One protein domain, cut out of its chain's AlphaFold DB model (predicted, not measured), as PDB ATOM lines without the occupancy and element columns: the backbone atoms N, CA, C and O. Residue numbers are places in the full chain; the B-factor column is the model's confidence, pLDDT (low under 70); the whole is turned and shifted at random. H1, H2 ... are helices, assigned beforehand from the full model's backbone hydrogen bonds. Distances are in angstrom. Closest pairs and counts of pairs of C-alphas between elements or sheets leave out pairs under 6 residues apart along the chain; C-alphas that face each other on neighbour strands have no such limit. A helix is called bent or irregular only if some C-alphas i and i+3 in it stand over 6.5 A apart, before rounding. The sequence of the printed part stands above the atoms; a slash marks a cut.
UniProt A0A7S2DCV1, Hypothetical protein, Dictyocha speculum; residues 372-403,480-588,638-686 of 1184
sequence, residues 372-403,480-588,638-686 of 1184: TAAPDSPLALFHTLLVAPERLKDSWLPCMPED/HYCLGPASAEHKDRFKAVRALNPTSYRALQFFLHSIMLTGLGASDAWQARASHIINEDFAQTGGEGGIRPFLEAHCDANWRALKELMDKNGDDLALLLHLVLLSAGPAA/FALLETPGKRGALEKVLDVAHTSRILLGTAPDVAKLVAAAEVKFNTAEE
ATOM      1  N   THR A 372     -41.238  15.400  -9.575       56.50
ATOM      2  CA  THR A 372     -42.284  15.208 -10.599       56.50
ATOM      3  C   THR A 372     -41.981  14.090 -11.603       56.50
ATOM      4  O   THR A 372     -42.761  13.887 -12.529       56.50
ATOM      5  N   ALA A 373     -40.848  13.392 -11.470       54.03
ATOM      6  CA  ALA A 373     -40.416  12.367 -12.417       54.03
ATOM      7  C   ALA A 373     -41.293  11.098 -12.402       54.03
ATOM      8  O   ALA A 373     -41.341  10.401 -13.411       54.03
ATOM      9  N   ALA A 374     -41.984  10.790 -11.294       55.50
ATOM     10  CA  ALA A 374     -42.839   9.599 -11.202       55.50
ATOM     11  C   ALA A 374     -43.950   9.712 -10.126       55.50
ATOM     12  O   ALA A 374     -43.946   8.939  -9.165       55.50
ATOM     13  N   PRO A 375     -44.912  10.646 -10.268       53.56
ATOM     14  CA  PRO A 375     -45.979  10.868  -9.279       53.56
ATOM     15  C   PRO A 375     -46.905   9.652  -9.075       53.56
ATOM     16  O   PRO A 375     -47.466   9.485  -7.993       53.56
ATOM     17  N   ASP A 376     -47.004   8.776 -10.080       66.31
ATOM     18  CA  ASP A 376     -47.842   7.569 -10.069       66.31
ATOM     19  C   ASP A 376     -47.037   6.286  -9.772       66.31
ATOM     20  O   ASP A 376     -47.540   5.174  -9.949       66.31
ATOM     21  N   SER A 377     -45.767   6.404  -9.350       78.44
ATOM     22  CA  SER A 377     -44.963   5.220  -9.033       78.44
ATOM     23  C   SER A 377     -45.588   4.449  -7.867       78.44
ATOM     24  O   SER A 377     -45.903   5.044  -6.829       78.44
ATOM     25  N   PRO A 378     -45.691   3.113  -7.964       77.56
ATOM     26  CA  PRO A 378     -46.147   2.300  -6.843       77.56
ATOM     27  C   PRO A 378     -45.192   2.375  -5.636       77.56
ATOM     28  O   PRO A 378     -45.581   2.007  -4.529       77.56
ATOM     29  N   LEU A 379     -43.958   2.878  -5.811       87.00
ATOM     30  CA  LEU A 379     -43.002   3.055  -4.716       87.00
ATOM     31  C   LEU A 379     -43.250   4.305  -3.854       87.00
ATOM     32  O   LEU A 379     -42.659   4.422  -2.779       87.00
ATOM     33  N   ALA A 380     -44.159   5.198  -4.259       87.31
ATOM     34  CA  ALA A 380     -44.509   6.395  -3.491       87.31
ATOM     35  C   ALA A 380     -45.068   6.067  -2.090       87.31
ATOM     36  O   ALA A 380     -44.812   6.803  -1.138       87.31
ATOM     37  N   LEU A 381     -45.769   4.937  -1.927       90.81
ATOM     38  CA  LEU A 381     -46.200   4.461  -0.607       90.81
ATOM     39  C   LEU A 381     -45.006   4.199   0.318       90.81
ATOM     40  O   LEU A 381     -45.029   4.598   1.483       90.81
ATOM     41  N   PHE A 382     -43.973   3.516  -0.185       92.75
ATOM     42  CA  PHE A 382     -42.793   3.184   0.613       92.75
ATOM     43  C   PHE A 382     -42.045   4.453   1.025       92.75
ATOM     44  O   PHE A 382     -41.540   4.505   2.139       92.75
ATOM     45  N   HIS A 383     -42.050   5.503   0.195       91.25
ATOM     46  CA  HIS A 383     -41.550   6.819   0.598       91.25
ATOM     47  C   HIS A 383     -42.330   7.377   1.793       91.25
ATOM     48  O   HIS A 383     -41.732   7.670   2.826       91.25
ATOM     49  N   THR A 384     -43.663   7.464   1.695       91.62
ATOM     50  CA  THR A 384     -44.504   7.948   2.803       91.62
ATOM     51  C   THR A 384     -44.255   7.144   4.080       91.62
ATOM     52  O   THR A 384     -44.072   7.728   5.142       91.62
ATOM     53  N   LEU A 385     -44.181   5.814   3.983       93.12
ATOM     54  CA  LEU A 385     -43.937   4.940   5.131       93.12
ATOM     55  C   LEU A 385     -42.528   5.119   5.728       93.12
ATOM     56  O   LEU A 385     -42.361   5.038   6.944       93.12
ATOM     57  N   LEU A 386     -41.526   5.384   4.889       92.38
ATOM     58  CA  LEU A 386     -40.142   5.606   5.301       92.38
ATOM     59  C   LEU A 386     -39.984   6.898   6.105       92.38
ATOM     60  O   LEU A 386     -39.348   6.877   7.157       92.38
ATOM     61  N   VAL A 387     -40.548   8.012   5.624       89.88
ATOM     62  CA  VAL A 387     -40.229   9.346   6.168       89.88
ATOM     63  C   VAL A 387     -41.358   9.984   6.969       89.88
ATOM     64  O   VAL A 387     -41.069  10.789   7.853       89.88
ATOM     65  N   ALA A 388     -42.619   9.619   6.718       90.31
ATOM     66  CA  ALA A 388     -43.804  10.219   7.342       90.31
ATOM     67  C   ALA A 388     -44.939   9.188   7.574       90.31
ATOM     68  O   ALA A 388     -46.050   9.362   7.048       90.31
ATOM     69  N   PRO A 389     -44.689   8.102   8.337       93.12
ATOM     70  CA  PRO A 389     -45.658   7.023   8.552       93.12
ATOM     71  C   PRO A 389     -46.984   7.504   9.165       93.12
ATOM     72  O   PRO A 389     -48.032   6.943   8.866       93.12
ATOM     73  N   GLU A 390     -46.976   8.578   9.956       92.38
ATOM     74  CA  GLU A 390     -48.158   9.191  10.572       92.38
ATOM     75  C   GLU A 390     -49.218   9.645   9.555       92.38
ATOM     76  O   GLU A 390     -50.402   9.723   9.882       92.38
ATOM     77  N   ARG A 391     -48.813   9.907   8.304       91.31
ATOM     78  CA  ARG A 391     -49.731  10.274   7.214       91.31
ATOM     79  C   ARG A 391     -50.591   9.105   6.741       91.31
ATOM     80  O   ARG A 391     -51.603   9.342   6.095       91.31
ATOM     81  N   LEU A 392     -50.198   7.871   7.056       92.44
ATOM     82  CA  LEU A 392     -50.932   6.647   6.721       92.44
ATOM     83  C   LEU A 392     -51.910   6.231   7.830       92.44
ATOM     84  O   LEU A 392     -52.426   5.112   7.821       92.44
ATOM     85  N   LYS A 393     -52.185   7.122   8.791       92.31
ATOM     86  CA  LYS A 393     -53.258   6.915   9.761       92.31
ATOM     87  C   LYS A 393     -54.582   6.687   9.026       92.31
ATOM     88  O   LYS A 393     -54.860   7.325   8.014       92.31
ATOM     89  N   ASP A 394     -55.364   5.736   9.521       90.44
ATOM     90  CA  ASP A 394     -56.647   5.300   8.968       90.44
ATOM     91  C   ASP A 394     -56.571   4.777   7.513       90.44
ATOM     92  O   ASP A 394     -57.593   4.666   6.837       90.44
ATOM     93  N   SER A 395     -55.375   4.420   7.023       91.69
ATOM     94  CA  SER A 395     -55.172   3.866   5.675       91.69
ATOM     95  C   SER A 395     -55.225   2.332   5.644       91.69
ATOM     96  O   SER A 395     -54.929   1.652   6.631       91.69
ATOM     97  N   TRP A 396     -55.537   1.776   4.471       93.06
ATOM     98  CA  TRP A 396     -55.522   0.337   4.192       93.06
ATOM     99  C   TRP A 396     -54.161  -0.074   3.632       93.06
ATOM    100  O   TRP A 396     -53.908   0.036   2.432       93.06
ATOM    101  N   LEU A 397     -53.268  -0.546   4.502       93.69
ATOM    102  CA  LEU A 397     -51.935  -0.981   4.087       93.69
ATOM    103  C   LEU A 397     -51.999  -2.251   3.212       93.69
ATOM    104  O   LEU A 397     -52.886  -3.093   3.400       93.69
ATOM    105  N   PRO A 398     -51.073  -2.418   2.246       92.94
ATOM    106  CA  PRO A 398     -51.014  -3.625   1.433       92.94
ATOM    107  C   PRO A 398     -50.555  -4.817   2.277       92.94
ATOM    108  O   PRO A 398     -49.941  -4.659   3.331       92.94
ATOM    109  N   CYS A 399     -50.820  -6.027   1.793       92.81
ATOM    110  CA  CYS A 399     -50.424  -7.285   2.434       92.81
ATOM    111  C   CYS A 399     -50.991  -7.500   3.857       92.81
ATOM    112  O   CYS A 399     -50.512  -8.374   4.583       92.81
ATOM    113  N   MET A 400     -52.026  -6.745   4.236       93.62
ATOM    114  CA  MET A 400     -52.826  -6.971   5.446       93.62
ATOM    115  C   MET A 400     -53.925  -8.017   5.197       93.62
ATOM    116  O   MET A 400     -54.290  -8.213   4.026       93.62
ATOM    117  N   PRO A 401     -54.449  -8.679   6.254       88.62
ATOM    118  CA  PRO A 401     -55.552  -9.634   6.144       88.62
ATOM    119  C   PRO A 401     -56.723  -9.094   5.315       88.62
ATOM    120  O   PRO A 401     -56.988  -7.894   5.284       88.62
ATOM    121  N   GLU A 402     -57.384  -9.983   4.584       80.62
ATOM    122  CA  GLU A 402     -58.545  -9.642   3.766       80.62
ATOM    123  C   GLU A 402     -59.856  -9.986   4.468       80.62
ATOM    124  O   GLU A 402     -59.897 -10.847   5.346       80.62
ATOM    125  N   ASP A 403     -60.928  -9.323   4.051       85.62
ATOM    126  CA  ASP A 403     -62.282  -9.709   4.421       85.62
ATOM    127  C   ASP A 403     -62.644 -11.004   3.673       85.62
ATOM    128  O   ASP A 403     -62.855 -11.009   2.458       85.62
ATOM    129  N   HIS A 480     -55.006   0.219   9.194       93.62
ATOM    130  CA  HIS A 480     -53.685   0.173   9.829       93.62
ATOM    131  C   HIS A 480     -52.940  -1.151   9.588       93.62
ATOM    132  O   HIS A 480     -53.337  -2.002   8.790       93.62
ATOM    133  N   TYR A 481     -51.787  -1.294  10.232       93.94
ATOM    134  CA  TYR A 481     -50.964  -2.490  10.200       93.94
ATOM    135  C   TYR A 481     -51.569  -3.574  11.101       93.94
ATOM    136  O   TYR A 481     -51.568  -3.429  12.321       93.94
ATOM    137  N   CYS A 482     -52.054  -4.658  10.494       92.81
ATOM    138  CA  CYS A 482     -52.868  -5.697  11.137       92.81
ATOM    139  C   CYS A 482     -52.235  -7.096  11.054       92.81
ATOM    140  O   CYS A 482     -52.937  -8.089  10.872       92.81
ATOM    141  N   LEU A 483     -50.906  -7.199  11.104       92.38
ATOM    142  CA  LEU A 483     -50.234  -8.502  11.149       92.38
ATOM    143  C   LEU A 483     -49.995  -8.915  12.598       92.38
ATOM    144  O   LEU A 483     -49.539  -8.100  13.399       92.38
ATOM    145  N   GLY A 484     -50.286 -10.178  12.913       90.00
ATOM    146  CA  GLY A 484     -49.914 -10.783  14.192       90.00
ATOM    147  C   GLY A 484     -48.451 -11.243  14.221       90.00
ATOM    148  O   GLY A 484     -47.721 -11.033  13.252       90.00
ATOM    149  N   PRO A 485     -48.007 -11.920  15.296       88.00
ATOM    150  CA  PRO A 485     -46.634 -12.406  15.425       88.00
ATOM    151  C   PRO A 485     -46.171 -13.256  14.233       88.00
ATOM    152  O   PRO A 485     -46.901 -14.123  13.741       88.00
ATOM    153  N   ALA A 486     -44.912 -13.080  13.821       87.88
ATOM    154  CA  ALA A 486     -44.341 -13.769  12.663       87.88
ATOM    155  C   ALA A 486     -44.468 -15.307  12.726       87.88
ATOM    156  O   ALA A 486     -44.668 -15.958  11.701       87.88
ATOM    157  N   SER A 487     -44.406 -15.907  13.917       82.75
ATOM    158  CA  SER A 487     -44.587 -17.356  14.100       82.75
ATOM    159  C   SER A 487     -45.962 -17.864  13.642       82.75
ATOM    160  O   SER A 487     -46.065 -18.996  13.169       82.75
ATOM    161  N   ALA A 488     -47.004 -17.034  13.738       81.88
ATOM    162  CA  ALA A 488     -48.351 -17.353  13.275       81.88
ATOM    163  C   ALA A 488     -48.533 -17.019  11.784       81.88
ATOM    164  O   ALA A 488     -48.980 -17.870  11.014       81.88
ATOM    165  N   GLU A 489     -48.122 -15.820  11.354       83.56
ATOM    166  CA  GLU A 489     -48.309 -15.324   9.975       83.56
ATOM    167  C   GLU A 489     -47.517 -16.105   8.912       83.56
ATOM    168  O   GLU A 489     -47.877 -16.139   7.728       83.56
ATOM    169  N   HIS A 490     -46.420 -16.745   9.317       82.44
ATOM    170  CA  HIS A 490     -45.545 -17.521   8.433       82.44
ATOM    171  C   HIS A 490     -45.742 -19.031   8.548       82.44
ATOM    172  O   HIS A 490     -45.020 -19.793   7.908       82.44
ATOM    173  N   LYS A 491     -46.742 -19.478   9.320       80.00
ATOM    174  CA  LYS A 491     -47.082 -20.901   9.438       80.00
ATOM    175  C   LYS A 491     -47.541 -21.489   8.102       80.00
ATOM    176  O   LYS A 491     -47.157 -22.605   7.764       80.00
ATOM    177  N   ASP A 492     -48.337 -20.732   7.345       79.12
ATOM    178  CA  ASP A 492     -48.698 -21.080   5.971       79.12
ATOM    179  C   ASP A 492     -47.814 -20.328   4.971       79.12
ATOM    180  O   ASP A 492     -48.035 -19.162   4.633       79.12
ATOM    181  N   ARG A 493     -46.792 -21.014   4.460       78.94
ATOM    182  CA  ARG A 493     -45.902 -20.458   3.432       78.94
ATOM    183  C   ARG A 493     -46.603 -20.203   2.095       78.94
ATOM    184  O   ARG A 493     -46.118 -19.385   1.326       78.94
ATOM    185  N   PHE A 494     -47.726 -20.873   1.823       79.69
ATOM    186  CA  PHE A 494     -48.505 -20.721   0.594       79.69
ATOM    187  C   PHE A 494     -49.704 -19.786   0.768       79.69
ATOM    188  O   PHE A 494     -50.575 -19.761  -0.100       79.69
ATOM    189  N   LYS A 495     -49.732 -19.008   1.857       81.50
ATOM    190  CA  LYS A 495     -50.735 -17.972   2.080       81.50
ATOM    191  C   LYS A 495     -50.747 -17.013   0.891       81.50
ATOM    192  O   LYS A 495     -49.753 -16.337   0.616       81.50
ATOM    193  N   ALA A 496     -51.874 -16.986   0.197       81.38
ATOM    194  CA  ALA A 496     -52.238 -15.953  -0.756       81.38
ATOM    195  C   ALA A 496     -53.169 -14.966  -0.050       81.38
ATOM    196  O   ALA A 496     -53.867 -15.338   0.895       81.38
ATOM    197  N   VAL A 497     -53.147 -13.711  -0.484       83.12
ATOM    198  CA  VAL A 497     -54.041 -12.678   0.043       83.12
ATOM    199  C   VAL A 497     -54.622 -11.925  -1.140       83.12
ATOM    200  O   VAL A 497     -53.869 -11.371  -1.949       83.12
ATOM    201  N   ARG A 498     -55.952 -11.885  -1.249       84.88
ATOM    202  CA  ARG A 498     -56.669 -11.298  -2.387       84.88
ATOM    203  C   ARG A 498     -56.183 -11.909  -3.708       84.88
ATOM    204  O   ARG A 498     -56.225 -13.120  -3.895       84.88
ATOM    205  N   ALA A 499     -55.702 -11.070  -4.627       78.44
ATOM    206  CA  ALA A 499     -55.152 -11.492  -5.913       78.44
ATOM    207  C   ALA A 499     -53.642 -11.798  -5.866       78.44
ATOM    208  O   ALA A 499     -53.090 -12.250  -6.867       78.44
ATOM    209  N   LEU A 500     -52.965 -11.553  -4.736       83.44
ATOM    210  CA  LEU A 500     -51.529 -11.787  -4.612       83.44
ATOM    211  C   LEU A 500     -51.251 -13.275  -4.432       83.44
ATOM    212  O   LEU A 500     -51.663 -13.889  -3.444       83.44
ATOM    213  N   ASN A 501     -50.476 -13.842  -5.354       82.88
ATOM    214  CA  ASN A 501     -49.919 -15.176  -5.165       82.88
ATOM    215  C   ASN A 501     -48.912 -15.189  -3.988       82.88
ATOM    216  O   ASN A 501     -48.399 -14.132  -3.606       82.88
ATOM    217  N   PRO A 502     -48.564 -16.370  -3.443       86.38
ATOM    218  CA  PRO A 502     -47.712 -16.459  -2.257       86.38
ATOM    219  C   PRO A 502     -46.333 -15.811  -2.427       86.38
ATOM    220  O   PRO A 502     -45.848 -15.146  -1.517       86.38
ATOM    221  N   THR A 503     -45.706 -15.954  -3.596       87.44
ATOM    222  CA  THR A 503     -44.382 -15.378  -3.865       87.44
ATOM    223  C   THR A 503     -44.440 -13.852  -3.886       87.44
ATOM    224  O   THR A 503     -43.638 -13.195  -3.223       87.44
ATOM    225  N   SER A 504     -45.418 -13.279  -4.593       89.56
ATOM    226  CA  SER A 504     -45.620 -11.828  -4.640       89.56
ATOM    227  C   SER A 504     -46.012 -11.262  -3.279       89.56
ATOM    228  O   SER A 504     -45.441 -10.261  -2.856       89.56
ATOM    229  N   TYR A 505     -46.912 -11.932  -2.551       91.94
ATOM    230  CA  TYR A 505     -47.298 -11.549  -1.193       91.94
ATOM    231  C   TYR A 505     -46.075 -11.450  -0.276       91.94
ATOM    232  O   TYR A 505     -45.840 -10.399   0.318       91.94
ATOM    233  N   ARG A 506     -45.239 -12.498  -0.216       93.88
ATOM    234  CA  ARG A 506     -44.035 -12.514   0.633       93.88
ATOM    235  C   ARG A 506     -42.993 -11.478   0.200       93.88
ATOM    236  O   ARG A 506     -42.358 -10.873   1.060       93.88
ATOM    237  N   ALA A 507     -42.840 -11.222  -1.102       94.25
ATOM    238  CA  ALA A 507     -41.928 -10.196  -1.613       94.25
ATOM    239  C   ALA A 507     -42.374  -8.774  -1.233       94.25
ATOM    240  O   ALA A 507     -41.565  -7.971  -0.770       94.25
ATOM    241  N   LEU A 508     -43.666  -8.470  -1.373       94.44
ATOM    242  CA  LEU A 508     -44.217  -7.169  -0.990       94.44
ATOM    243  C   LEU A 508     -44.206  -6.965   0.525       94.44
ATOM    244  O   LEU A 508     -43.860  -5.879   0.989       94.44
ATOM    245  N   GLN A 509     -44.504  -8.013   1.295       94.81
ATOM    246  CA  GLN A 509     -44.393  -7.982   2.750       94.81
ATOM    247  C   GLN A 509     -42.932  -7.747   3.175       94.81
ATOM    248  O   GLN A 509     -42.673  -6.877   4.000       94.81
ATOM    249  N   PHE A 510     -41.965  -8.428   2.543       95.31
ATOM    250  CA  PHE A 510     -40.535  -8.193   2.766       95.31
ATOM    251  C   PHE A 510     -40.143  -6.728   2.522       95.31
ATOM    252  O   PHE A 510     -39.449  -6.147   3.357       95.31
ATOM    253  N   PHE A 511     -40.599  -6.107   1.427       95.62
ATOM    254  CA  PHE A 511     -40.343  -4.684   1.169       95.62
ATOM    255  C   PHE A 511     -41.008  -3.771   2.205       95.62
ATOM    256  O   PHE A 511     -40.377  -2.825   2.675       95.62
ATOM    257  N   LEU A 512     -42.241  -4.077   2.619       95.38
ATOM    258  CA  LEU A 512     -42.947  -3.328   3.659       95.38
ATOM    259  C   LEU A 512     -42.177  -3.352   4.992       95.38
ATOM    260  O   LEU A 512     -41.924  -2.306   5.582       95.38
ATOM    261  N   HIS A 513     -41.746  -4.527   5.451       94.75
ATOM    262  CA  HIS A 513     -40.969  -4.646   6.691       94.75
ATOM    263  C   HIS A 513     -39.573  -4.032   6.557       94.75
ATOM    264  O   HIS A 513     -39.115  -3.356   7.476       94.75
ATOM    265  N   SER A 514     -38.928  -4.203   5.401       93.62
ATOM    266  CA  SER A 514     -37.623  -3.608   5.091       93.62
ATOM    267  C   SER A 514     -37.652  -2.086   5.188       93.62
ATOM    268  O   SER A 514     -36.779  -1.498   5.822       93.62
ATOM    269  N   ILE A 515     -38.663  -1.430   4.606       93.69
ATOM    270  CA  ILE A 515     -38.741   0.033   4.638       93.69
ATOM    271  C   ILE A 515     -39.026   0.560   6.053       93.69
ATOM    272  O   ILE A 515     -38.449   1.566   6.458       93.69
ATOM    273  N   MET A 516     -39.861  -0.142   6.827       93.12
ATOM    274  CA  MET A 516     -40.173   0.228   8.212       93.12
ATOM    275  C   MET A 516     -38.946   0.082   9.120       93.12
ATOM    276  O   MET A 516     -38.680   0.955   9.945       93.12
ATOM    277  N   LEU A 517     -38.156  -0.982   8.933       91.12
ATOM    278  CA  LEU A 517     -36.881  -1.166   9.631       91.12
ATOM    279  C   LEU A 517     -35.873  -0.071   9.273       91.12
ATOM    280  O   LEU A 517     -35.201   0.445  10.166       91.12
ATOM    281  N   THR A 518     -35.800   0.331   8.001       90.25
ATOM    282  CA  THR A 518     -34.958   1.465   7.600       90.25
ATOM    283  C   THR A 518     -35.412   2.764   8.269       90.25
ATOM    284  O   THR A 518     -34.568   3.510   8.758       90.25
ATOM    285  N   GLY A 519     -36.722   3.014   8.372       89.50
ATOM    286  CA  GLY A 519     -37.272   4.165   9.097       89.50
ATOM    287  C   GLY A 519     -36.889   4.183  10.583       89.50
ATOM    288  O   GLY A 519     -36.408   5.200  11.085       89.50
ATOM    289  N   LEU A 520     -37.002   3.037  11.267       87.44
ATOM    290  CA  LEU A 520     -36.557   2.866  12.662       87.44
ATOM    291  C   LEU A 520     -35.052   3.060  12.849       87.44
ATOM    292  O   LEU A 520     -34.623   3.498  13.912       87.44
ATOM    293  N   GLY A 521     -34.245   2.672  11.862       82.12
ATOM    294  CA  GLY A 521     -32.800   2.896  11.879       82.12
ATOM    295  C   GLY A 521     -32.405   4.336  11.549       82.12
ATOM    296  O   GLY A 521     -31.330   4.774  11.944       82.12
ATOM    297  N   ALA A 522     -33.271   5.074  10.850       83.69
ATOM    298  CA  ALA A 522     -33.030   6.456  10.455       83.69
ATOM    299  C   ALA A 522     -33.328   7.475  11.559       83.69
ATOM    300  O   ALA A 522     -32.676   8.517  11.631       83.69
ATOM    301  N   SER A 523     -34.331   7.221  12.402       81.06
ATOM    302  CA  SER A 523     -34.730   8.167  13.444       81.06
ATOM    303  C   SER A 523     -35.455   7.489  14.601       81.06
ATOM    304  O   SER A 523     -36.485   6.847  14.398       81.06
ATOM    305  N   ASP A 524     -35.019   7.758  15.833       76.19
ATOM    306  CA  ASP A 524     -35.734   7.339  17.049       76.19
ATOM    307  C   ASP A 524     -37.171   7.901  17.097       76.19
ATOM    308  O   ASP A 524     -38.093   7.272  17.621       76.19
ATOM    309  N   ALA A 525     -37.401   9.072  16.489       83.44
ATOM    310  CA  ALA A 525     -38.723   9.684  16.391       83.44
ATOM    311  C   ALA A 525     -39.651   8.958  15.400       83.44
ATOM    312  O   ALA A 525     -40.865   9.165  15.435       83.44
ATOM    313  N   TRP A 526     -39.119   8.110  14.510       88.88
ATOM    314  CA  TRP A 526     -39.930   7.333  13.572       88.88
ATOM    315  C   TRP A 526     -40.877   6.387  14.312       88.88
ATOM    316  O   TRP A 526     -42.057   6.339  13.978       88.88
ATOM    317  N   GLN A 527     -40.406   5.710  15.368       87.56
ATOM    318  CA  GLN A 527     -41.236   4.778  16.142       87.56
ATOM    319  C   GLN A 527     -42.467   5.468  16.739       87.56
ATOM    320  O   GLN A 527     -43.579   4.951  16.641       87.56
ATOM    321  N   ALA A 528     -42.280   6.655  17.325       87.81
ATOM    322  CA  ALA A 528     -43.380   7.429  17.893       87.81
ATOM    323  C   ALA A 528     -44.421   7.793  16.821       87.81
ATOM    324  O   ALA A 528     -45.619   7.669  17.061       87.81
ATOM    325  N   ARG A 529     -43.976   8.171  15.619       90.56
ATOM    326  CA  ARG A 529     -44.859   8.517  14.496       90.56
ATOM    327  C   ARG A 529     -45.573   7.301  13.901       90.56
ATOM    328  O   ARG A 529     -46.763   7.374  13.601       90.56
ATOM    329  N   ALA A 530     -44.880   6.169  13.800       90.00
ATOM    330  CA  ALA A 530     -45.436   4.912  13.312       90.00
ATOM    331  C   ALA A 530     -46.449   4.275  14.278       90.00
ATOM    332  O   ALA A 530     -47.296   3.505  13.837       90.00
ATOM    333  N   SER A 531     -46.433   4.629  15.569       88.81
ATOM    334  CA  SER A 531     -47.435   4.147  16.537       88.81
ATOM    335  C   SER A 531     -48.884   4.435  16.116       88.81
ATOM    336  O   SER A 531     -49.786   3.678  16.452       88.81
ATOM    337  N   HIS A 532     -49.111   5.476  15.308       88.06
ATOM    338  CA  HIS A 532     -50.434   5.829  14.785       88.06
ATOM    339  C   HIS A 532     -50.962   4.896  13.691       88.06
ATOM    340  O   HIS A 532     -52.133   5.004  13.335       88.06
ATOM    341  N   ILE A 533     -50.118   4.022  13.140       93.06
ATOM    342  CA  ILE A 533     -50.476   3.106  12.052       93.06
ATOM    343  C   ILE A 533     -50.350   1.636  12.445       93.06
ATOM    344  O   ILE A 533     -50.454   0.776  11.576       93.06
ATOM    345  N   ILE A 534     -50.112   1.335  13.722       91.75
ATOM    346  CA  ILE A 534     -50.035  -0.033  14.242       91.75
ATOM    347  C   ILE A 534     -51.360  -0.373  14.912       91.75
ATOM    348  O   ILE A 534     -51.838   0.380  15.758       91.75
ATOM    349  N   ASN A 535     -51.947  -1.509  14.543       90.31
ATOM    350  CA  ASN A 535     -53.103  -2.051  15.239       90.31
ATOM    351  C   ASN A 535     -52.636  -3.007  16.353       90.31
ATOM    352  O   ASN A 535     -52.136  -4.102  16.076       90.31
ATOM    353  N   GLU A 536     -52.788  -2.589  17.613       87.06
ATOM    354  CA  GLU A 536     -52.332  -3.358  18.782       87.06
ATOM    355  C   GLU A 536     -53.156  -4.624  19.050       87.06
ATOM    356  O   GLU A 536     -52.619  -5.566  19.632       87.06
ATOM    357  N   ASP A 537     -54.399  -4.706  18.558       82.81
ATOM    358  CA  ASP A 537     -55.213  -5.926  18.669       82.81
ATOM    359  C   ASP A 537     -54.565  -7.099  17.909       82.81
ATOM    360  O   ASP A 537     -54.721  -8.265  18.279       82.81
ATOM    361  N   PHE A 538     -53.777  -6.777  16.876       86.31
ATOM    362  CA  PHE A 538     -53.039  -7.738  16.062       86.31
ATOM    363  C   PHE A 538     -51.577  -7.859  16.495       86.31
ATOM    364  O   PHE A 538     -51.121  -8.949  16.840       86.31
ATOM    365  N   ALA A 539     -50.831  -6.752  16.450       82.12
ATOM    366  CA  ALA A 539     -49.374  -6.783  16.539       82.12
ATOM    367  C   ALA A 539     -48.855  -6.999  17.973       82.12
ATOM    368  O   ALA A 539     -47.757  -7.532  18.139       82.12
ATOM    369  N   GLN A 540     -49.643  -6.625  18.993       75.56
ATOM    370  CA  GLN A 540     -49.344  -6.822  20.418       75.56
ATOM    371  C   GLN A 540     -47.905  -6.403  20.789       75.56
ATOM    372  O   GLN A 540     -47.165  -7.147  21.436       75.56
ATOM    373  N   THR A 541     -47.478  -5.209  20.361       68.62
ATOM    374  CA  THR A 541     -46.057  -4.798  20.383       68.62
ATOM    375  C   THR A 541     -45.570  -4.261  21.736       68.62
ATOM    376  O   THR A 541     -44.434  -3.804  21.856       68.62
ATOM    377  N   GLY A 542     -46.396  -4.354  22.784       58.91
ATOM    378  CA  GLY A 542     -46.144  -3.796  24.121       58.91
ATOM    379  C   GLY A 542     -45.080  -4.495  24.989       58.91
ATOM    380  O   GLY A 542     -44.999  -4.196  26.179       58.91
ATOM    381  N   GLY A 543     -44.296  -5.434  24.446       60.50
ATOM    382  CA  GLY A 543     -43.243  -6.165  25.169       60.50
ATOM    383  C   GLY A 543     -41.899  -5.423  25.293       60.50
ATOM    384  O   GLY A 543     -41.707  -4.332  24.750       60.50
ATOM    385  N   GLU A 544     -40.930  -6.033  25.989       44.94
ATOM    386  CA  GLU A 544     -39.550  -5.526  26.072       44.94
ATOM    387  C   GLU A 544     -38.901  -5.508  24.671       44.94
ATOM    388  O   GLU A 544     -38.678  -6.554  24.068       44.94
ATOM    389  N   GLY A 545     -38.618  -4.312  24.134       57.69
ATOM    390  CA  GLY A 545     -37.955  -4.117  22.831       57.69
ATOM    391  C   GLY A 545     -38.772  -3.369  21.765       57.69
ATOM    392  O   GLY A 545     -38.204  -2.969  20.746       57.69
ATOM    393  N   GLY A 546     -40.066  -3.112  21.996       74.75
ATOM    394  CA  GLY A 546     -40.933  -2.351  21.080       74.75
ATOM    395  C   GLY A 546     -41.184  -3.042  19.730       74.75
ATOM    396  O   GLY A 546     -41.121  -4.263  19.617       74.75
ATOM    397  N   ILE A 547     -41.455  -2.263  18.676       85.50
ATOM    398  CA  ILE A 547     -41.800  -2.794  17.341       85.50
ATOM    399  C   ILE A 547     -40.600  -3.380  16.562       85.50
ATOM    400  O   ILE A 547     -40.784  -4.163  15.632       85.50
ATOM    401  N   ARG A 548     -39.353  -3.039  16.913       86.44
ATOM    402  CA  ARG A 548     -38.174  -3.463  16.133       86.44
ATOM    403  C   ARG A 548     -38.008  -4.993  16.064       86.44
ATOM    404  O   ARG A 548     -38.000  -5.499  14.941       86.44
ATOM    405  N   PRO A 549     -37.949  -5.747  17.184       86.62
ATOM    406  CA  PRO A 549     -37.823  -7.207  17.138       86.62
ATOM    407  C   PRO A 549     -38.966  -7.877  16.371       86.62
ATOM    408  O   PRO A 549     -38.770  -8.881  15.688       86.62
ATOM    409  N   PHE A 550     -40.163  -7.292  16.451       88.25
ATOM    410  CA  PHE A 550     -41.331  -7.752  15.717       88.25
ATOM    411  C   PHE A 550     -41.111  -7.640  14.197       88.25
ATOM    412  O   PHE A 550     -41.251  -8.629  13.475       88.25
ATOM    413  N   LEU A 551     -40.684  -6.474  13.696       91.06
ATOM    414  CA  LEU A 551     -40.408  -6.279  12.267       91.06
ATOM    415  C   LEU A 551     -39.210  -7.101  11.770       91.06
ATOM    416  O   LEU A 551     -39.266  -7.626  10.658       91.06
ATOM    417  N   GLU A 552     -38.157  -7.248  12.581       89.44
ATOM    418  CA  GLU A 552     -36.994  -8.095  12.268       89.44
ATOM    419  C   GLU A 552     -37.424  -9.558  12.084       89.44
ATOM    420  O   GLU A 552     -37.122 -10.165  11.053       89.44
ATOM    421  N   ALA A 553     -38.239 -10.088  13.004       90.56
ATOM    422  CA  ALA A 553     -38.770 -11.446  12.906       90.56
ATOM    423  C   ALA A 553     -39.610 -11.660  11.634       90.56
ATOM    424  O   ALA A 553     -39.505 -12.710  10.990       90.56
ATOM    425  N   HIS A 554     -40.422 -10.672  11.238       92.81
ATOM    426  CA  HIS A 554     -41.176 -10.733   9.985       92.81
ATOM    427  C   HIS A 554     -40.283 -10.658   8.744       92.81
ATOM    428  O   HIS A 554     -40.517 -11.405   7.791       92.81
ATOM    429  N   CYS A 555     -39.277  -9.780   8.742       92.38
ATOM    430  CA  CYS A 555     -38.333  -9.628   7.637       92.38
ATOM    431  C   CYS A 555     -37.552 -10.933   7.404       92.38
ATOM    432  O   CYS A 555     -37.520 -11.450   6.283       92.38
ATOM    433  N   ASP A 556     -37.030 -11.535   8.478       90.12
ATOM    434  CA  ASP A 556     -36.327 -12.822   8.443       90.12
ATOM    435  C   ASP A 556     -37.227 -13.964   7.967       90.12
ATOM    436  O   ASP A 556     -36.808 -14.817   7.177       90.12
ATOM    437  N   ALA A 557     -38.471 -14.002   8.450       91.31
ATOM    438  CA  ALA A 557     -39.421 -15.033   8.064       91.31
ATOM    439  C   ALA A 557     -39.837 -14.910   6.591       91.31
ATOM    440  O   ALA A 557     -39.868 -15.924   5.896       91.31
ATOM    441  N   ASN A 558     -40.047 -13.689   6.086       93.62
ATOM    442  CA  ASN A 558     -40.317 -13.447   4.667       93.62
ATOM    443  C   ASN A 558     -39.141 -13.847   3.775       93.62
ATOM    444  O   ASN A 558     -39.339 -14.525   2.769       93.62
ATOM    445  N   TRP A 559     -37.918 -13.474   4.157       91.69
ATOM    446  CA  TRP A 559     -36.715 -13.841   3.416       91.69
ATOM    447  C   TRP A 559     -36.544 -15.365   3.318       91.69
ATOM    448  O   TRP A 559     -36.328 -15.905   2.229       91.69
ATOM    449  N   ARG A 560     -36.726 -16.081   4.437       88.94
ATOM    450  CA  ARG A 560     -36.714 -17.554   4.460       88.94
ATOM    451  C   ARG A 560     -37.834 -18.151   3.607       88.94
ATOM    452  O   ARG A 560     -37.559 -19.023   2.784       88.94
ATOM    453  N   ALA A 561     -39.063 -17.652   3.746       88.44
ATOM    454  CA  ALA A 561     -40.207 -18.120   2.967       88.44
ATOM    455  C   ALA A 561     -39.986 -17.938   1.458       88.44
ATOM    456  O   ALA A 561     -40.282 -18.847   0.689       88.44
ATOM    457  N   LEU A 562     -39.410 -16.811   1.024       89.81
ATOM    458  CA  LEU A 562     -39.085 -16.561  -0.383       89.81
ATOM    459  C   LEU A 562     -38.017 -17.518  -0.921       89.81
ATOM    460  O   LEU A 562     -38.217 -18.088  -1.995       89.81
ATOM    461  N   LYS A 563     -36.926 -17.755  -0.173       86.19
ATOM    462  CA  LYS A 563     -35.896 -18.746  -0.552       86.19
ATOM    463  C   LYS A 563     -36.510 -20.133  -0.750       86.19
ATOM    464  O   LYS A 563     -36.178 -20.821  -1.712       86.19
ATOM    465  N   GLU A 564     -37.441 -20.525   0.119       82.25
ATOM    466  CA  GLU A 564     -38.134 -21.814   0.035       82.25
ATOM    467  C   GLU A 564     -39.177 -21.894  -1.090       82.25
ATOM    468  O   GLU A 564     -39.277 -22.930  -1.755       82.25
ATOM    469  N   LEU A 565     -39.970 -20.837  -1.297       80.12
ATOM    470  CA  LEU A 565     -41.010 -20.776  -2.330       80.12
ATOM    471  C   LEU A 565     -40.405 -20.753  -3.732       80.12
ATOM    472  O   LEU A 565     -40.853 -21.479  -4.613       80.12
ATOM    473  N   MET A 566     -39.383 -19.924  -3.931       79.06
ATOM    474  CA  MET A 566     -38.740 -19.746  -5.233       79.06
ATOM    475  C   MET A 566     -37.645 -20.769  -5.495       79.06
ATOM    476  O   MET A 566     -37.184 -20.891  -6.628       79.06
ATOM    477  N   ASP A 567     -37.227 -21.484  -4.450       76.00
ATOM    478  CA  ASP A 567     -36.094 -22.389  -4.498       76.00
ATOM    479  C   ASP A 567     -34.810 -21.702  -4.992       76.00
ATOM    480  O   ASP A 567     -34.146 -22.122  -5.943       76.00
ATOM    481  N   LYS A 568     -34.486 -20.581  -4.353       79.31
ATOM    482  CA  LYS A 568     -33.337 -19.745  -4.699       79.31
ATOM    483  C   LYS A 568     -32.443 -19.547  -3.489       79.31
ATOM    484  O   LYS A 568     -32.916 -19.471  -2.353       79.31
ATOM    485  N   ASN A 569     -31.140 -19.461  -3.737       80.44
ATOM    486  CA  ASN A 569     -30.193 -19.030  -2.718       80.44
ATOM    487  C   ASN A 569     -30.352 -17.515  -2.452       80.44
ATOM    488  O   ASN A 569     -31.131 -16.829  -3.117       80.44
ATOM    489  N   GLY A 570     -29.638 -16.993  -1.450       80.62
ATOM    490  CA  GLY A 570     -29.747 -15.580  -1.071       80.62
ATOM    491  C   GLY A 570     -29.304 -14.606  -2.170       80.62
ATOM    492  O   GLY A 570     -29.929 -13.561  -2.324       80.62
ATOM    493  N   ASP A 571     -28.282 -14.961  -2.955       78.62
ATOM    494  CA  ASP A 571     -27.772 -14.129  -4.054       78.62
ATOM    495  C   ASP A 571     -28.798 -14.025  -5.196       78.62
ATOM    496  O   ASP A 571     -29.127 -12.925  -5.644       78.62
ATOM    497  N   ASP A 572     -29.350 -15.161  -5.630       79.50
ATOM    498  CA  ASP A 572     -30.367 -15.239  -6.681       79.50
ATOM    499  C   ASP A 572     -31.651 -14.509  -6.266       79.50
ATOM    500  O   ASP A 572     -32.229 -13.753  -7.050       79.50
ATOM    501  N   LEU A 573     -32.099 -14.717  -5.021       87.12
ATOM    502  CA  LEU A 573     -33.266 -14.022  -4.487       87.12
ATOM    503  C   LEU A 573     -33.020 -12.510  -4.439       87.12
ATOM    504  O   LEU A 573     -33.870 -11.742  -4.892       87.12
ATOM    505  N   ALA A 574     -31.855 -12.080  -3.942       85.44
ATOM    506  CA  ALA A 574     -31.485 -10.671  -3.927       85.44
ATOM    507  C   ALA A 574     -31.506 -10.086  -5.342       85.44
ATOM    508  O   ALA A 574     -32.086  -9.021  -5.543       85.44
ATOM    509  N   LEU A 575     -30.916 -10.763  -6.331       81.75
ATOM    510  CA  LEU A 575     -30.915 -10.311  -7.724       81.75
ATOM    511  C   LEU A 575     -32.341 -10.115  -8.255       81.75
ATOM    512  O   LEU A 575     -32.650  -9.064  -8.817       81.75
ATOM    513  N   LEU A 576     -33.217 -11.098  -8.049       86.38
ATOM    514  CA  LEU A 576     -34.604 -11.037  -8.511       86.38
ATOM    515  C   LEU A 576     -35.386  -9.907  -7.829       86.38
ATOM    516  O   LEU A 576     -36.090  -9.161  -8.508       86.38
ATOM    517  N   LEU A 577     -35.215  -9.712  -6.519       90.31
ATOM    518  CA  LEU A 577     -35.843  -8.600  -5.799       90.31
ATOM    519  C   LEU A 577     -35.297  -7.236  -6.253       90.31
ATOM    520  O   LEU A 577     -36.073  -6.297  -6.410       90.31
ATOM    521  N   HIS A 578     -34.002  -7.120  -6.562       86.69
ATOM    522  CA  HIS A 578     -33.446  -5.899  -7.156       86.69
ATOM    523  C   HIS A 578     -34.028  -5.606  -8.543       86.69
ATOM    524  O   HIS A 578     -34.299  -4.448  -8.854       86.69
ATOM    525  N   LEU A 579     -34.256  -6.629  -9.371       84.81
ATOM    526  CA  LEU A 579     -34.928  -6.455 -10.661       84.81
ATOM    527  C   LEU A 579     -36.369  -5.962 -10.485       84.81
ATOM    528  O   LEU A 579     -36.807  -5.107 -11.255       84.81
ATOM    529  N   VAL A 580     -37.082  -6.437  -9.457       87.69
ATOM    530  CA  VAL A 580     -38.414  -5.916  -9.103       87.69
ATOM    531  C   VAL A 580     -38.338  -4.432  -8.742       87.69
ATOM    532  O   VAL A 580     -39.106  -3.644  -9.293       87.69
ATOM    533  N   LEU A 581     -37.386  -4.027  -7.892       86.56
ATOM    534  CA  LEU A 581     -37.197  -2.618  -7.521       86.56
ATOM    535  C   LEU A 581     -36.874  -1.736  -8.732       86.56
ATOM    536  O   LEU A 581     -37.465  -0.672  -8.895       86.56
ATOM    537  N   LEU A 582     -35.968  -2.189  -9.605       79.25
ATOM    538  CA  LEU A 582     -35.615  -1.471 -10.831       79.25
ATOM    539  C   LEU A 582     -36.806  -1.331 -11.777       79.25
ATOM    540  O   LEU A 582     -36.966  -0.289 -12.406       79.25
ATOM    541  N   SER A 583     -37.635  -2.370 -11.874       80.88
ATOM    542  CA  SER A 583     -38.822  -2.344 -12.720       80.88
ATOM    543  C   SER A 583     -39.918  -1.426 -12.173       80.88
ATOM    544  O   SER A 583     -40.663  -0.881 -12.982       80.88
ATOM    545  N   ALA A 584     -40.035  -1.287 -10.849       80.62
ATOM    546  CA  ALA A 584     -41.054  -0.467 -10.189       80.62
ATOM    547  C   ALA A 584     -40.625   1.001  -9.969       80.62
ATOM    548  O   ALA A 584     -41.469   1.869  -9.730       80.62
ATOM    549  N   GLY A 585     -39.318   1.277 -10.015       71.62
ATOM    550  CA  GLY A 585     -38.742   2.594  -9.751       71.62
ATOM    551  C   GLY A 585     -38.697   3.537 -10.963       71.62
ATOM    552  O   GLY A 585     -38.905   3.125 -12.103       71.62
ATOM    553  N   PRO A 586     -38.354   4.819 -10.744       56.66
ATOM    554  CA  PRO A 586     -38.319   5.854 -11.789       56.66
ATOM    555  C   PRO A 586     -37.245   5.640 -12.873       56.66
ATOM    556  O   PRO A 586     -37.250   6.327 -13.887       56.66
ATOM    557  N   ALA A 587     -36.344   4.666 -12.701       47.53
ATOM    558  CA  ALA A 587     -35.387   4.238 -13.725       47.53
ATOM    559  C   ALA A 587     -36.019   3.361 -14.833       47.53
ATOM    560  O   ALA A 587     -35.299   2.868 -15.701       47.53
ATOM    561  N   ALA A 588     -37.339   3.144 -14.800       43.72
ATOM    562  CA  ALA A 588     -38.069   2.285 -15.728       43.72
ATOM    563  C   ALA A 588     -38.291   2.877 -17.137       43.72
ATOM    564  O   ALA A 588     -38.881   2.189 -17.975       43.72
ATOM    565  N   PHE A 638     -50.432   6.830  -5.444       84.06
ATOM    566  CA  PHE A 638     -50.378   5.705  -4.490       84.06
ATOM    567  C   PHE A 638     -49.758   6.064  -3.126       84.06
ATOM    568  O   PHE A 638     -49.550   5.193  -2.285       84.06
ATOM    569  N   ALA A 639     -49.450   7.343  -2.891       83.69
ATOM    570  CA  ALA A 639     -48.780   7.804  -1.676       83.69
ATOM    571  C   ALA A 639     -49.635   7.644  -0.405       83.69
ATOM    572  O   ALA A 639     -49.070   7.527   0.683       83.69
ATOM    573  N   LEU A 640     -50.969   7.655  -0.543       85.69
ATOM    574  CA  LEU A 640     -51.946   7.480   0.535       85.69
ATOM    575  C   LEU A 640     -52.997   6.440   0.114       85.69
ATOM    576  O   LEU A 640     -53.605   6.555  -0.953       85.69
ATOM    577  N   LEU A 641     -53.226   5.429   0.954       88.88
ATOM    578  CA  LEU A 641     -54.158   4.328   0.677       88.88
ATOM    579  C   LEU A 641     -55.460   4.493   1.461       88.88
ATOM    580  O   LEU A 641     -55.775   3.724   2.363       88.88
ATOM    581  N   GLU A 642     -56.220   5.522   1.098       89.12
ATOM    582  CA  GLU A 642     -57.441   5.955   1.797       89.12
ATOM    583  C   GLU A 642     -58.673   5.088   1.511       89.12
ATOM    584  O   GLU A 642     -59.743   5.352   2.049       89.12
ATOM    585  N   THR A 643     -58.578   4.103   0.616       89.69
ATOM    586  CA  THR A 643     -59.682   3.180   0.330       89.69
ATOM    587  C   THR A 643     -59.156   1.766   0.071       89.69
ATOM    588  O   THR A 643     -58.043   1.610  -0.454       89.69
ATOM    589  N   PRO A 644     -59.962   0.718   0.335       86.88
ATOM    590  CA  PRO A 644     -59.607  -0.651  -0.037       86.88
ATOM    591  C   PRO A 644     -59.368  -0.820  -1.546       86.88
ATOM    592  O   PRO A 644     -58.519  -1.610  -1.960       86.88
ATOM    593  N   GLY A 645     -60.072  -0.032  -2.370       85.75
ATOM    594  CA  GLY A 645     -59.888   0.009  -3.823       85.75
ATOM    595  C   GLY A 645     -58.502   0.513  -4.236       85.75
ATOM    596  O   GLY A 645     -57.851  -0.129  -5.061       85.75
ATOM    597  N   LYS A 646     -58.002   1.595  -3.615       87.75
ATOM    598  CA  LYS A 646     -56.636   2.101  -3.850       87.75
ATOM    599  C   LYS A 646     -55.575   1.078  -3.431       87.75
ATOM    600  O   LYS A 646     -54.632   0.847  -4.188       87.75
ATOM    601  N   ARG A 647     -55.752   0.411  -2.278       91.19
ATOM    602  CA  ARG A 647     -54.888  -0.709  -1.841       91.19
ATOM    603  C   ARG A 647     -54.861  -1.821  -2.892       91.19
ATOM    604  O   ARG A 647     -53.784  -2.231  -3.315       91.19
ATOM    605  N   GLY A 648     -56.033  -2.287  -3.329       88.06
ATOM    606  CA  GLY A 648     -56.143  -3.360  -4.321       88.06
ATOM    607  C   GLY A 648     -55.535  -2.990  -5.678       88.06
ATOM    608  O   GLY A 648     -54.884  -3.823  -6.309       88.06
ATOM    609  N   ALA A 649     -55.684  -1.735  -6.114       87.38
ATOM    610  CA  ALA A 649     -55.051  -1.229  -7.330       87.38
ATOM    611  C   ALA A 649     -53.518  -1.224  -7.221       87.38
ATOM    612  O   ALA A 649     -52.852  -1.718  -8.132       87.38
ATOM    613  N   LEU A 650     -52.967  -0.747  -6.098       88.88
ATOM    614  CA  LEU A 650     -51.525  -0.775  -5.840       88.88
ATOM    615  C   LEU A 650     -50.978  -2.208  -5.864       88.88
ATOM    616  O   LEU A 650     -50.005  -2.485  -6.564       88.88
ATOM    617  N   GLU A 651     -51.610  -3.119  -5.119       91.12
ATOM    618  CA  GLU A 651     -51.204  -4.527  -5.052       91.12
ATOM    619  C   GLU A 651     -51.230  -5.179  -6.433       91.12
ATOM    620  O   GLU A 651     -50.277  -5.854  -6.813       91.12
ATOM    621  N   LYS A 652     -52.272  -4.916  -7.225       86.94
ATOM    622  CA  LYS A 652     -52.392  -5.436  -8.589       86.94
ATOM    623  C   LYS A 652     -51.298  -4.905  -9.517       86.94
ATOM    624  O   LYS A 652     -50.768  -5.676 -10.315       86.94
ATOM    625  N   VAL A 653     -50.960  -3.615  -9.434       87.19
ATOM    626  CA  VAL A 653     -49.877  -3.015 -10.234       87.19
ATOM    627  C   VAL A 653     -48.530  -3.624  -9.842       87.19
ATOM    628  O   VAL A 653     -47.806  -4.108 -10.712       87.19
ATOM    629  N   LEU A 654     -48.224  -3.673  -8.543       87.50
ATOM    630  CA  LEU A 654     -46.998  -4.280  -8.019       87.50
ATOM    631  C   LEU A 654     -46.883  -5.772  -8.347       87.50
ATOM    632  O   LEU A 654     -45.776  -6.279  -8.568       87.50
ATOM    633  N   ASP A 655     -48.009  -6.475  -8.408       85.56
ATOM    634  CA  ASP A 655     -48.044  -7.882  -8.769       85.56
ATOM    635  C   ASP A 655     -47.821  -8.116 -10.259       85.56
ATOM    636  O   ASP A 655     -46.783  -8.639 -10.675       85.56
ATOM    637  N   VAL A 656     -48.780  -7.680 -11.075       77.88
ATOM    638  CA  VAL A 656     -48.843  -8.012 -12.502       77.88
ATOM    639  C   VAL A 656     -47.673  -7.406 -13.272       77.88
ATOM    640  O   VAL A 656     -47.099  -8.072 -14.136       77.88
ATOM    641  N   ALA A 657     -47.299  -6.158 -12.975       78.81
ATOM    642  CA  ALA A 657     -46.262  -5.469 -13.738       78.81
ATOM    643  C   ALA A 657     -44.839  -5.850 -13.299       78.81
ATOM    644  O   ALA A 657     -43.925  -5.790 -14.126       78.81
ATOM    645  N   HIS A 658     -44.645  -6.258 -12.036       85.12
ATOM    646  CA  HIS A 658     -43.311  -6.357 -11.435       85.12
ATOM    647  C   HIS A 658     -43.037  -7.708 -10.759       85.12
ATOM    648  O   HIS A 658     -42.212  -8.472 -11.262       85.12
ATOM    649  N   THR A 659     -43.698  -8.030  -9.641       86.38
ATOM    650  CA  THR A 659     -43.344  -9.220  -8.839       86.38
ATOM    651  C   THR A 659     -43.699 -10.529  -9.543       86.38
ATOM    652  O   THR A 659     -42.785 -11.303  -9.814       86.38
ATOM    653  N   SER A 660     -44.951 -10.769  -9.947       81.00
ATOM    654  CA  SER A 660     -45.311 -11.982 -10.705       81.00
ATOM    655  C   SER A 660     -44.514 -12.104 -12.000       81.00
ATOM    656  O   SER A 660     -44.038 -13.187 -12.340       81.00
ATOM    657  N   ARG A 661     -44.322 -10.985 -12.712       80.31
ATOM    658  CA  ARG A 661     -43.545 -10.961 -13.955       80.31
ATOM    659  C   ARG A 661     -42.135 -11.509 -13.748       80.31
ATOM    660  O   ARG A 661     -41.718 -12.388 -14.492       80.31
ATOM    661  N   ILE A 662     -41.413 -10.993 -12.756       82.06
ATOM    662  CA  ILE A 662     -39.986 -11.280 -12.556       82.06
ATOM    663  C   ILE A 662     -39.777 -12.539 -11.711       82.06
ATOM    664  O   ILE A 662     -38.974 -13.391 -12.077       82.06
ATOM    665  N   LEU A 663     -40.502 -12.675 -10.600       82.75
ATOM    666  CA  LEU A 663     -40.289 -13.744  -9.621       82.75
ATOM    667  C   LEU A 663     -40.843 -15.090 -10.098       82.75
ATOM    668  O   LEU A 663     -40.253 -16.124  -9.799       82.75
ATOM    669  N   LEU A 664     -41.945 -15.093 -10.856       74.25
ATOM    670  CA  LEU A 664     -42.540 -16.321 -11.402       74.25
ATOM    671  C   LEU A 664     -42.169 -16.568 -12.870       74.25
ATOM    672  O   LEU A 664     -42.566 -17.582 -13.437       74.25
ATOM    673  N   GLY A 665     -41.416 -15.660 -13.500       66.56
ATOM    674  CA  GLY A 665     -40.967 -15.821 -14.883       66.56
ATOM    675  C   GLY A 665     -42.112 -15.893 -15.899       66.56
ATOM    676  O   GLY A 665     -41.971 -16.552 -16.926       66.56
ATOM    677  N   THR A 666     -43.250 -15.242 -15.626       58.94
ATOM    678  CA  THR A 666     -44.445 -15.308 -16.492       58.94
ATOM    679  C   THR A 666     -44.232 -14.666 -17.863       58.94
ATOM    680  O   THR A 666     -45.026 -14.894 -18.776       58.94
ATOM    681  N   ALA A 667     -43.151 -13.897 -18.034       58.12
ATOM    682  CA  ALA A 667     -42.769 -13.298 -19.302       58.12
ATOM    683  C   ALA A 667     -41.519 -13.979 -19.911       58.12
ATOM    684  O   ALA A 667     -40.532 -14.234 -19.214       58.12
ATOM    685  N   PRO A 668     -41.514 -14.253 -21.231       52.22
ATOM    686  CA  PRO A 668     -40.445 -15.003 -21.902       52.22
ATOM    687  C   PRO A 668     -39.099 -14.258 -21.964       52.22
ATOM    688  O   PRO A 668     -38.074 -14.840 -22.323       52.22
ATOM    689  N   ASP A 669     -39.081 -12.966 -21.646       68.88
ATOM    690  CA  ASP A 669     -37.894 -12.115 -21.594       68.88
ATOM    691  C   ASP A 669     -37.169 -12.161 -20.241       68.88
ATOM    692  O   ASP A 669     -36.017 -11.743 -20.179       68.88
ATOM    693  N   VAL A 670     -37.767 -12.714 -19.179       65.50
ATOM    694  CA  VAL A 670     -37.188 -12.695 -17.821       65.50
ATOM    695  C   VAL A 670     -35.852 -13.423 -17.759       65.50
ATOM    696  O   VAL A 670     -34.902 -12.898 -17.194       65.50
ATOM    697  N   ALA A 671     -35.718 -14.576 -18.421       65.62
ATOM    698  CA  ALA A 671     -34.435 -15.275 -18.503       65.62
ATOM    699  C   ALA A 671     -33.351 -14.420 -19.187       65.62
ATOM    700  O   ALA A 671     -32.185 -14.462 -18.800       65.62
ATOM    701  N   LYS A 672     -33.736 -13.595 -20.172       68.25
ATOM    702  CA  LYS A 672     -32.824 -12.643 -20.821       68.25
ATOM    703  C   LYS A 672     -32.521 -11.452 -19.921       68.25
ATOM    704  O   LYS A 672     -31.390 -10.991 -19.936       68.25
ATOM    705  N   LEU A 673     -33.496 -10.966 -19.151       68.19
ATOM    706  CA  LEU A 673     -33.303  -9.892 -18.174       68.19
ATOM    707  C   LEU A 673     -32.352 -10.328 -17.062       68.19
ATOM    708  O   LEU A 673     -31.428  -9.586 -16.756       68.19
ATOM    709  N   VAL A 674     -32.526 -11.536 -16.520       69.31
ATOM    710  CA  VAL A 674     -31.619 -12.127 -15.527       69.31
ATOM    711  C   VAL A 674     -30.228 -12.311 -16.128       69.31
ATOM    712  O   VAL A 674     -29.272 -11.807 -15.558       69.31
ATOM    713  N   ALA A 675     -30.099 -12.903 -17.321       65.69
ATOM    714  CA  ALA A 675     -28.795 -13.058 -17.972       65.69
ATOM    715  C   ALA A 675     -28.123 -11.707 -18.298       65.69
ATOM    716  O   ALA A 675     -26.921 -11.539 -18.111       65.69
ATOM    717  N   ALA A 676     -28.887 -10.712 -18.759       66.00
ATOM    718  CA  ALA A 676     -28.378  -9.369 -19.031       66.00
ATOM    719  C   ALA A 676     -27.978  -8.645 -17.742       66.00
ATOM    720  O   ALA A 676     -26.977  -7.935 -17.735       66.00
ATOM    721  N   ALA A 677     -28.732  -8.831 -16.659       65.62
ATOM    722  CA  ALA A 677     -28.410  -8.326 -15.334       65.62
ATOM    723  C   ALA A 677     -27.139  -8.987 -14.791       65.62
ATOM    724  O   ALA A 677     -26.231  -8.290 -14.358       65.62
ATOM    725  N   GLU A 678     -27.016 -10.307 -14.900       65.00
ATOM    726  CA  GLU A 678     -25.802 -11.035 -14.537       65.00
ATOM    727  C   GLU A 678     -24.587 -10.517 -15.311       65.00
ATOM    728  O   GLU A 678     -23.556 -10.290 -14.697       65.00
ATOM    729  N   VAL A 679     -24.700 -10.246 -16.617       60.69
ATOM    730  CA  VAL A 679     -23.597  -9.695 -17.434       60.69
ATOM    731  C   VAL A 679     -23.313  -8.217 -17.130       60.69
ATOM    732  O   VAL A 679     -22.157  -7.798 -17.103       60.69
ATOM    733  N   LYS A 680     -24.352  -7.401 -16.925       57.47
ATOM    734  CA  LYS A 680     -24.226  -5.958 -16.662       57.47
ATOM    735  C   LYS A 680     -23.694  -5.683 -15.257       57.47
ATOM    736  O   LYS A 680     -22.963  -4.717 -15.062       57.47
ATOM    737  N   PHE A 681     -24.087  -6.507 -14.291       56.72
ATOM    738  CA  PHE A 681     -23.778  -6.315 -12.880       56.72
ATOM    739  C   PHE A 681     -22.622  -7.204 -12.386       56.72
ATOM    740  O   PHE A 681     -21.982  -6.834 -11.407       56.72
ATOM    741  N   ASN A 682     -22.290  -8.307 -13.074       53.12
ATOM    742  CA  ASN A 682     -20.950  -8.905 -13.035       53.12
ATOM    743  C   ASN A 682     -20.183  -8.432 -14.270       53.12
ATOM    744  O   ASN A 682     -20.147  -9.124 -15.287       53.12
ATOM    745  N   THR A 683     -19.568  -7.253 -14.204       44.69
ATOM    746  CA  THR A 683     -18.700  -6.779 -15.285       44.69
ATOM    747  C   THR A 683     -17.642  -7.842 -15.603       44.69
ATOM    748  O   THR A 683     -16.800  -8.192 -14.777       44.69
ATOM    749  N   ALA A 684     -17.692  -8.372 -16.827       38.22
ATOM    750  CA  ALA A 684     -16.776  -9.395 -17.335       38.22
ATOM    751  C   ALA A 684     -15.290  -8.967 -17.319       38.22
ATOM    752  O   ALA A 684     -14.407  -9.799 -17.511       38.22
ATOM    753  N   GLU A 685     -15.016  -7.682 -17.084       42.69
ATOM    754  CA  GLU A 685     -13.671  -7.115 -16.965       42.69
ATOM    755  C   GLU A 685     -12.981  -7.456 -15.631       42.69
ATOM    756  O   GLU A 685     -11.756  -7.379 -15.546       42.69
ATOM    757  N   GLU A 686     -13.715  -7.910 -14.606       50.66
ATOM    758  CA  GLU A 686     -13.110  -8.424 -13.376       50.66
ATOM    759  C   GLU A 686     -12.911  -9.946 -13.446       50.66
ATOM    760  O   GLU A 686     -13.821 -10.759 -13.297       50.66
TER     761      GLU A 686
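What this domain is: This is residues 372 to 403, 480 to 588 and 638 to 686 of the 1184 residues of the protein "Hypothetical protein" of Dictyocha speculum (UniProt A0A7S2DCV1). The longest helix, H4, runs through the core, with H7 packed along one side of it in the opposite direction and the shorter H1 on the other side. H8 and H9 cross each other by the first end of H4, H5 folds back at its last end beside little H2, and H10 makes a weakly modelled arm beyond H8 and H9. The 190 printed residues hold ten named helices, H1 to H10 in chain order, and no named strand; the class is all helix. The whole is compact, with a radius of gyration of the C-alphas of 16.8 A and spans of 50 by 39 by 37 A.

Where its parts are: H4, residues 502 to 522, runs 30.0 A from C-alpha 502 at (-47.712, -16.459, -2.257) to C-alpha 522 at (-33.030, 6.456, 10.455). H7 is residues 547 to 566, 28.4 A; H9, residues 644 to 663, 25.2 A; H8, residues 570 to 584, 21.0 A. H5 is residues 524 to 533, H1 380 to 387, and H10 670 to 681, ending at C-alpha 681 (-23.778, -6.315, -12.880). H2, residues 389 to 392, H3, 486 to 489, and H6, 536 to 539, have four residues each. H9 has a kink of 38 degrees near residue 655 and is irregular: C-alphas 657 and 660 are 7.2 A apart.

How they stand to each other: H4 is the hub, touching H1, H5, H7 and H9. H4 and H7 touch at a shallow tilt of 32 degrees, opposite ways; their closest C-alphas, Phe 510 and Cys 555, are 5.5 A apart. H1 touches residues 512 to 519 of H4, closest at C-alphas Leu 386 and Gly 519, 5.0 A. H4 and H5 only just touch, only at the corner, C-alphas Leu 520 and Trp 526 being closest at 5.7 A. H2 touches H5, closest at C-alphas Glu 390 and Arg 529, 5.2 A. H9 touches H4 about perpendicular at 74 degrees, closest at C-alphas Ser 504 and Thr 659, 5.4 A. H8 touches H9 at a steep tilt of 53 degrees, closest at C-alphas Val 580 and His 658, 5.4 A. H3 touches H7, closest at C-alphas Ala 486 and His 554, 5.1 A. H6 and H10 touch no helix, but H10 is near H8 and H9. Every O i to N i+4 pair is within hydrogen-bond range in H1, H4, H7, H8 and H10, against 3 of 6 in H5 and 13 of 16 in H9; H2, H3 and H6 are too short for such a pair.

The domain as a whole: The two C-alphas farthest apart, Asp 537 and Glu 685, are 54.7 A apart. Residues 404 to 479 and 589 to 637 are not printed, with C-alpha gaps of 14.2 A and 17.0 A. The link from H3 to H4 is long. Confidence is under 70 at residues 372 to 376, 541 to 545, 586 to 588 and 665 to 686.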